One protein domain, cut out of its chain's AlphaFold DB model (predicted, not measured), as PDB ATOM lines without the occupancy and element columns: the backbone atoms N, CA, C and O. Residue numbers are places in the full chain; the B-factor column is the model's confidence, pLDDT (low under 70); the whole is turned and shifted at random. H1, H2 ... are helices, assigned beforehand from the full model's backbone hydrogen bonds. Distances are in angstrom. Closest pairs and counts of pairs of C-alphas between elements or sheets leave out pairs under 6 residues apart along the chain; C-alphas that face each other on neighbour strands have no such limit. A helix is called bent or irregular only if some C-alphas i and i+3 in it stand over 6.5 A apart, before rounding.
ATOM      1  N   GLN A  70      73.070 -19.816  48.723       96.94
ATOM      2  CA  GLN A  70      72.093 -19.618  47.648       96.94
ATOM      3  C   GLN A  70      71.418 -18.249  47.755       96.94
ATOM      4  O   GLN A  70      71.315 -17.528  46.763       96.94
ATOM      5  N   ARG A  71      71.029 -17.855  48.972       96.44
ATOM      6  CA  ARG A  71      70.412 -16.548  49.237       96.44
ATOM      7  C   ARG A  71      71.377 -15.381  49.005       96.44
ATOM      8  O   ARG A  71      70.955 -14.333  48.526       96.44
ATOM      9  N   ASN A  72      72.665 -15.562  49.299       97.75
ATOM     10  CA  ASN A  72      73.679 -14.507  49.185       97.75
ATOM     11  C   ASN A  72      74.339 -14.418  47.800       97.75
ATOM     12  O   ASN A  72      74.938 -13.394  47.469       97.75
ATOM     13  N   ARG A  73      74.232 -15.463  46.971       97.81
ATOM     14  CA  ARG A  73      74.763 -15.505  45.601       97.81
ATOM     15  C   ARG A  73      74.407 -14.274  44.750       97.81
ATOM     16  O   ARG A  73      75.339 -13.712  44.177       97.81
ATOM     17  N   PRO A  74      73.145 -13.803  44.664       97.44
ATOM     18  CA  PRO A  74      72.816 -12.630  43.848       97.44
ATOM     19  C   PRO A  74      73.545 -11.364  44.316       97.44
ATOM     20  O   PRO A  74      74.089 -10.634  43.491       97.44
ATOM     21  N   PHE A  75      73.646 -11.147  45.629       97.88
ATOM     22  CA  PHE A  75      74.378 -10.010  46.194       97.88
ATOM     23  C   PHE A  75      75.876 -10.081  45.891       97.88
ATOM     24  O   PHE A  75      76.483  -9.079  45.514       97.88
ATOM     25  N   ARG A  76      76.477 -11.274  46.000       98.00
ATOM     26  CA  ARG A  76      77.887 -11.488  45.642       98.00
ATOM     27  C   ARG A  76      78.143 -11.170  44.171       98.00
ATOM     28  O   ARG A  76      79.099 -10.466  43.868       98.00
ATOM     29  N   LEU A  77      77.279 -11.643  43.275       98.38
ATOM     30  CA  LEU A  77      77.397 -11.371  41.843       98.38
ATOM     31  C   LEU A  77      77.237  -9.880  41.528       98.38
ATOM     32  O   LEU A  77      78.005  -9.349  40.732       98.38
ATOM     33  N   ALA A  78      76.294  -9.190  42.175       98.31
ATOM     34  CA  ALA A  78      76.125  -7.746  42.019       98.31
ATOM     35  C   ALA A  78      77.385  -6.974  42.446       98.31
ATOM     36  O   ALA A  78      77.861  -6.116  41.705       98.31
ATOM     37  N   LYS A  79      77.984  -7.342  43.587       98.44
ATOM     38  CA  LYS A  79      79.230  -6.735  44.071       98.44
ATOM     39  C   LYS A  79      80.404  -6.969  43.118       98.44
ATOM     40  O   LYS A  79      81.188  -6.059  42.882       98.44
ATOM     41  N   ILE A  80      80.519  -8.172  42.554       98.00
ATOM     42  CA  ILE A  80      81.559  -8.486  41.562       98.00
ATOM     43  C   ILE A  80      81.386  -7.615  40.315       98.00
ATOM     44  O   ILE A  80      82.355  -7.018  39.863       98.00
ATOM     45  N   LYS A  81      80.159  -7.484  39.796       98.44
ATOM     46  CA  LYS A  81      79.876  -6.628  38.633       98.44
ATOM     47  C   LYS A  81      80.253  -5.170  38.886       98.44
ATOM     48  O   LYS A  81      80.897  -4.564  38.039       98.44
ATOM     49  N   GLN A  82      79.896  -4.639  40.054       98.31
ATOM     50  CA  GLN A  82      80.271  -3.280  40.443       98.31
ATOM     51  C   GLN A  82      81.794  -3.122  40.528       98.31
ATOM     52  O   GLN A  82      82.351  -2.199  39.954       98.31
ATOM     53  N   ASN A  83      82.487  -4.067  41.166       97.75
ATOM     54  CA  ASN A  83      83.943  -4.017  41.269       97.75
ATOM     55  C   ASN A  83      84.642  -4.060  39.904       97.75
ATOM     56  O   ASN A  83      85.657  -3.395  39.742       97.75
ATOM     57  N   ILE A  84      84.116  -4.834  38.949       98.12
ATOM     58  CA  ILE A  84      84.642  -4.887  37.578       98.12
ATOM     59  C   ILE A  84      84.421  -3.546  36.869       98.12
ATOM     60  O   ILE A  84      85.325  -3.068  36.193       98.12
ATOM     61  N   ALA A  85      83.254  -2.924  37.049       97.94
ATOM     62  CA  ALA A  85      82.972  -1.606  36.483       97.94
ATOM     63  C   ALA A  85      83.889  -0.510  37.061       97.94
ATOM     64  O   ALA A  85      84.358   0.347  36.318       97.94
ATOM     65  N   ASP A  86      84.194  -0.574  38.361       97.69
ATOM     66  CA  ASP A  86      85.048   0.402  39.054       97.69
ATOM     67  C   ASP A  86      86.557   0.147  38.865       97.69
ATOM     68  O   ASP A  86      87.383   1.000  39.201       97.69
ATOM     69  N   ALA A  87      86.945  -1.041  38.390       97.75
ATOM     70  CA  ALA A  87      88.339  -1.452  38.240       97.75
ATOM     71  C   ALA A  87      89.208  -0.468  37.427       97.75
ATOM     72  O   ALA A  87      90.248  -0.063  37.955       97.75
ATOM     73  N   PRO A  88      88.817  -0.010  36.216       97.56
ATOM     74  CA  PRO A  88      89.666   0.879  35.421       97.56
ATOM     75  C   PRO A  88      89.936   2.215  36.121       97.56
ATOM     76  O   PRO A  88      91.049   2.732  36.068       97.56
ATOM     77  N   GLN A  89      88.945   2.760  36.830       97.31
ATOM     78  CA  GLN A  89      89.120   4.004  37.572       97.31
ATOM     79  C   GLN A  89      90.097   3.821  38.741       97.31
ATOM     80  O   GLN A  89      91.012   4.623  38.915       97.31
ATOM     81  N   LYS A  90      89.960   2.727  39.499       96.62
ATOM     82  CA  LYS A  90      90.869   2.400  40.609       96.62
ATOM     83  C   LYS A  90      92.306   2.187  40.139       96.62
ATOM     84  O   LYS A  90      93.237   2.577  40.839       96.62
ATOM     85  N   GLU A  91      92.501   1.604  38.958       97.50
ATOM     86  CA  GLU A  91      93.830   1.466  38.357       97.50
ATOM     87  C   GLU A  91      94.456   2.823  38.017       97.50
ATOM     88  O   GLU A  91      95.634   3.037  38.304       97.50
ATOM     89  N   LEU A  92      93.686   3.753  37.441       96.56
ATOM     90  CA  LEU A  92      94.169   5.107  37.151       96.56
ATOM     91  C   LEU A  92      94.524   5.867  38.431       96.56
ATOM     92  O   LEU A  92      95.602   6.456  38.514       96.56
ATOM     93  N   GLU A  93      93.662   5.796  39.446       96.81
ATOM     94  CA  GLU A  93      93.916   6.393  40.759       96.81
ATOM     95  C   GLU A  93      95.188   5.822  41.397       96.81
ATOM     96  O   GLU A  93      96.003   6.573  41.933       96.81
ATOM     97  N   TYR A  94      95.393   4.506  41.309       96.94
ATOM     98  CA  TYR A  94      96.600   3.854  41.813       96.94
ATOM     99  C   TYR A  94      97.857   4.322  41.072       96.94
ATOM    100  O   TYR A  94      98.841   4.694  41.711       96.94
ATOM    101  N   ARG A  95      97.823   4.374  39.734       96.12
ATOM    102  CA  ARG A  95      98.952   4.867  38.925       96.12
ATOM    103  C   ARG A  95      99.286   6.318  39.254       96.12
ATOM    104  O   ARG A  95     100.455   6.655  39.408       96.12
ATOM    105  N   GLN A  96      98.274   7.169  39.401       95.44
ATOM    106  CA  GLN A  96      98.482   8.574  39.734       95.44
ATOM    107  C   GLN A  96      99.061   8.748  41.142       95.44
ATOM    108  O   GLN A  96      99.967   9.558  41.328       95.44
ATOM    109  N   LYS A  97      98.595   7.962  42.122       94.75
ATOM    110  CA  LYS A  97      99.188   7.928  43.467       94.75
ATOM    111  C   LYS A  97     100.647   7.491  43.426       94.75
ATOM    112  O   LYS A  97     101.484   8.206  43.954       94.75
ATOM    113  N   ALA A  98     100.967   6.414  42.710       93.62
ATOM    114  CA  ALA A  98     102.340   5.934  42.573       93.62
ATOM    115  C   ALA A  98     103.282   6.976  41.935       93.62
ATOM    116  O   ALA A  98     104.437   7.091  42.337       93.62
ATOM    117  N   ILE A  99     102.795   7.760  40.966       90.75
ATOM    118  CA  ILE A  99     103.562   8.867  40.372       90.75
ATOM    119  C   ILE A  99     103.764   9.998  41.388       90.75
ATOM    120  O   ILE A  99     104.868  10.518  41.504       90.75
ATOM    121  N   ASN A 100     102.717  10.375  42.124       87.94
ATOM    122  CA  ASN A 100     102.778  11.462  43.103       87.94
ATOM    123  C   ASN A 100     103.631  11.118  44.335       87.94
ATOM    124  O   ASN A 100     104.268  12.005  44.891       87.94
ATOM    125  N   GLU A 101     103.623   9.857  44.762       88.44
ATOM    126  CA  GLU A 101     104.385   9.351  45.913       88.44
ATOM    127  C   GLU A 101     105.842   9.024  45.557       88.44
ATOM    128  O   GLU A 101     106.644   8.721  46.441       88.44
ATOM    129  N   ARG A 102     106.215   9.083  44.270       86.75
ATOM    130  CA  ARG A 102     107.592   8.842  43.842       86.75
ATOM    131  C   ARG A 102     108.511   9.903  44.468       86.75
ATOM    132  O   ARG A 102     108.260  11.094  44.283       86.75
ATOM    133  N   PRO A 103     109.597   9.507  45.161       85.62
ATOM    134  CA  PRO A 103     110.538  10.472  45.708       85.62
ATOM    135  C   PRO A 103     111.165  11.284  44.573       85.62
ATOM    136  O   PRO A 103     111.631  10.736  43.566       85.62
ATOM    137  N   LEU A 104     111.163  12.602  44.744       83.38
ATOM    138  CA  LEU A 104     111.761  13.539  43.801       83.38
ATOM    139  C   LEU A 104     113.271  13.306  43.769       83.38
ATOM    140  O   LEU A 104     113.924  13.238  44.808       83.38
ATOM    141  N   SER A 105     113.830  13.167  42.572       84.88
ATOM    142  CA  SER A 105     115.264  12.948  42.386       84.88
ATOM    143  C   SER A 105     115.777  13.717  41.172       84.88
ATOM    144  O   SER A 105     115.035  13.988  40.227       84.88
ATOM    145  N   GLY A 106     117.056  14.100  41.216       87.69
ATOM    146  CA  GLY A 106     117.734  14.793  40.124       87.69
ATOM    147  C   GLY A 106     117.146  16.174  39.815       87.69
ATOM    148  O   GLY A 106     116.989  17.015  40.699       87.69
ATOM    149  N   LEU A 107     116.840  16.402  38.538       83.00
ATOM    150  CA  LEU A 107     116.410  17.696  38.006       83.00
ATOM    151  C   LEU A 107     115.072  18.168  38.601       83.00
ATOM    152  O   LEU A 107     114.889  19.359  38.813       83.00
ATOM    153  N   ASP A 108     114.177  17.246  38.950       79.44
ATOM    154  CA  ASP A 108     112.861  17.571  39.517       79.44
ATOM    155  C   ASP A 108     112.976  18.129  40.949       79.44
ATOM    156  O   ASP A 108     112.311  19.098  41.322       79.44
ATOM    157  N   ALA A 109     113.912  17.582  41.735       81.38
ATOM    158  CA  ALA A 109     114.267  18.123  43.047       81.38
ATOM    159  C   ALA A 109     114.937  19.505  42.922       81.38
ATOM    160  O   ALA A 109     114.654  20.410  43.706       81.38
ATOM    161  N   PHE A 110     115.780  19.697  41.902       85.00
ATOM    162  CA  PHE A 110     116.416  20.987  41.625       85.00
ATOM    163  C   PHE A 110     115.406  22.063  41.190       85.00
ATOM    164  O   PHE A 110     115.472  23.198  41.663       85.00
ATOM    165  N   ILE A 111     114.433  21.715  40.341       82.62
ATOM    166  CA  ILE A 111     113.352  22.624  39.932       82.62
ATOM    167  C   ILE A 111     112.519  23.042  41.145       82.62
ATOM    168  O   ILE A 111     112.218  24.221  41.289       82.62
ATOM    169  N   GLN A 112     112.185  22.132  42.062       78.31
ATOM    170  CA  GLN A 112     111.439  22.523  43.263       78.31
ATOM    171  C   GLN A 112     112.202  23.484  44.179       78.31
ATOM    172  O   GLN A 112     111.580  24.352  44.786       78.31
ATOM    173  N   LEU A 113     113.527  23.350  44.273       79.81
ATOM    174  CA  LEU A 113     114.366  24.260  45.059       79.81
ATOM    175  C   LEU A 113     114.515  25.638  44.403       79.81
ATOM    176  O   LEU A 113     114.657  26.640  45.101       79.81
ATOM    177  N   THR A 114     114.515  25.690  43.069       82.25
ATOM    178  CA  THR A 114     114.787  26.918  42.305       82.25
ATOM    179  C   THR A 114     113.528  27.687  41.922       82.25
ATOM    180  O   THR A 114     113.578  28.911  41.793       82.25
ATOM    181  N   VAL A 115     112.386  27.012  41.762       78.62
ATOM    182  CA  VAL A 115     111.118  27.668  41.439       78.62
ATOM    183  C   VAL A 115     110.603  28.411  42.673       78.62
ATOM    184  O   VAL A 115     110.322  27.792  43.702       78.62
ATOM    185  N   PRO A 116     110.422  29.739  42.592       77.06
ATOM    186  CA  PRO A 116     110.005  30.515  43.742       77.06
ATOM    187  C   PRO A 116     108.565  30.167  44.150       77.06
ATOM    188  O   PRO A 116     107.683  29.940  43.319       77.06
ATOM    189  N   TYR A 117     108.319  30.169  45.461       64.94
ATOM    190  CA  TYR A 117     107.108  29.663  46.124       64.94
ATOM    191  C   TYR A 117     105.767  30.244  45.629       64.94
ATOM    192  O   TYR A 117     104.702  29.698  45.906       64.94
ATOM    193  N   TRP A 118     105.776  31.374  44.922       71.69
ATOM    194  CA  TRP A 118     104.565  32.011  44.407       71.69
ATOM    195  C   TRP A 118     104.075  31.416  43.076       71.69
ATOM    196  O   TRP A 118     102.900  31.620  42.745       71.69
ATOM    197  N   LEU A 119     104.931  30.662  42.367       68.38
ATOM    198  CA  LEU A 119     104.643  30.018  41.078       68.38
ATOM    199  C   LEU A 119     104.001  28.627  41.209       68.38
ATOM    200  O   LEU A 119     103.264  28.211  40.318       68.38
ATOM    201  N   THR A 120     104.252  27.892  42.295       65.00
ATOM    202  CA  THR A 120     103.766  26.514  42.459       65.00
ATOM    203  C   THR A 120     102.464  26.465  43.270       65.00
ATOM    204  O   THR A 120     102.408  26.840  44.437       65.00
ATOM    205  N   ALA A 121     101.375  25.973  42.667       64.25
ATOM    206  CA  ALA A 121     100.081  25.830  43.352       64.25
ATOM    207  C   ALA A 121     100.155  24.863  44.555       64.25
ATOM    208  O   ALA A 121      99.579  25.139  45.605       64.25
ATOM    209  N   ARG A 122     100.958  23.794  44.436       62.97
ATOM    210  CA  ARG A 122     101.187  22.796  45.496       62.97
ATOM    211  C   ARG A 122     101.862  23.370  46.750       62.97
ATOM    212  O   ARG A 122     101.501  22.987  47.855       62.97
ATOM    213  N   THR A 123     102.815  24.297  46.609       61.66
ATOM    214  CA  THR A 123     103.497  24.920  47.764       61.66
ATOM    215  C   THR A 123     102.597  25.946  48.452       61.66
ATOM    216  O   THR A 123     102.569  26.013  49.679       61.66
ATOM    217  N   LYS A 124     101.771  26.679  47.690       61.00
ATOM    218  CA  LYS A 124     100.705  27.536  48.241       61.00
ATOM    219  C   LYS A 124      99.676  26.754  49.062       61.00
ATOM    220  O   LYS A 124      99.217  27.269  50.080       61.00
ATOM    221  N   GLU A 125      99.306  25.551  48.629       66.31
ATOM    222  CA  GLU A 125      98.385  24.669  49.359       66.31
ATOM    223  C   GLU A 125      99.037  24.081  50.621       66.31
ATOM    224  O   GLU A 125      98.460  24.213  51.698       66.31
ATOM    225  N   ALA A 126     100.275  23.581  50.538       63.09
ATOM    226  CA  ALA A 126     101.023  23.080  51.698       63.09
ATOM    227  C   ALA A 126     101.227  24.152  52.794       63.09
ATOM    228  O   ALA A 126     100.969  23.902  53.970       63.09
ATOM    229  N   ILE A 127     101.579  25.390  52.419       63.09
ATOM    230  CA  ILE A 127     101.730  26.516  53.365       63.09
ATOM    231  C   ILE A 127     100.376  26.944  53.964       63.09
ATOM    232  O   ILE A 127     100.314  27.422  55.100       63.09
ATOM    233  N   ARG A 128      99.265  26.797  53.224       62.25
ATOM    234  CA  ARG A 128      97.916  27.039  53.767       62.25
ATOM    235  C   ARG A 128      97.540  25.987  54.807       62.25
ATOM    236  O   ARG A 128      96.950  26.360  55.819       62.25
ATOM    237  N   GLU A 129      97.887  24.720  54.598       62.06
ATOM    238  CA  GLU A 129      97.652  23.646  55.573       62.06
ATOM    239  C   GLU A 129      98.485  23.847  56.851       62.06
ATOM    240  O   GLU A 129      97.937  23.770  57.952       62.06
ATOM    241  N   GLU A 130      99.757  24.247  56.729       60.16
ATOM    242  CA  GLU A 130     100.615  24.579  57.879       60.16
ATOM    243  C   GLU A 130     100.093  25.783  58.678       60.16
ATOM    244  O   GLU A 130     100.032  25.744  59.906       60.16
ATOM    245  N   LYS A 131      99.647  26.850  57.996       61.16
ATOM    246  CA  LYS A 131      99.092  28.047  58.654       61.16
ATOM    247  C   LYS A 131      97.711  27.830  59.271       61.16
ATOM    248  O   LYS A 131      97.322  28.589  60.153       61.16
TER     249      LYS A 131
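This is residues 70 to 131 of the 155 residues of an uncharacterized protein of Tetrahymena thermophila (strain SB210) (UniProt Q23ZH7). A long bent helix, H1, makes an arm that stands free, and past residue 100 the backbone turns through two short helices, H2 and then H3, in an open hook where no helix touches another. The arm makes most of the length. The printed part has 62 residues, with three named helices in the order H1, H2, H3 and no named strand, and its class is all helix. The whole is extended, with a radius of gyration of the C-alphas of 20.5 A and spans of 63 by 29 by 15 A.

H1, residues 70 to 100, was assigned as one helix by its hydrogen bonds but is bent, with C-alphas 85 and 88 7.2 A apart. Its arms are H1a, residues 70 to 85, and H1b, residues 88 to 100, and their lines stand at a steep tilt of 52 degrees. H1a is itself irregular, with C-alphas 71 and 74 7.1 A apart. H2, residues 107 to 114, is apart from both arms, with no C-alpha within 8 A of either. H3, residues 121 to 131, is likewise apart from H1a, H1b and H2. Every O i to N i+4 pair is within hydrogen-bond range in H1b, H2 and H3, and 10 of 12 are in H1a.

H1a begins at C-alpha 70, (72.093, -19.618, 47.648), and is 23.8 A long. H1b is 18.5 A long and ends at C-alpha 100, (102.778, 11.462, 43.103). H2 measures 10.3 A. H3 measures 15.5 A and ends at C-alpha 131, (99.092, 28.047, 58.654).

The two C-alphas farthest apart, those of Gln 70 and Thr 114, are 63.4 A apart. The printed part has no cut, and both links, H1 to H2 and H2 to H3, are short, with 6 residues each. Residues 70 to 103 stand free, and so do residues 105 to 111. The mean pLDDT of the printed part is 85.2; residue 117 and residues 119 to 131 are under 70.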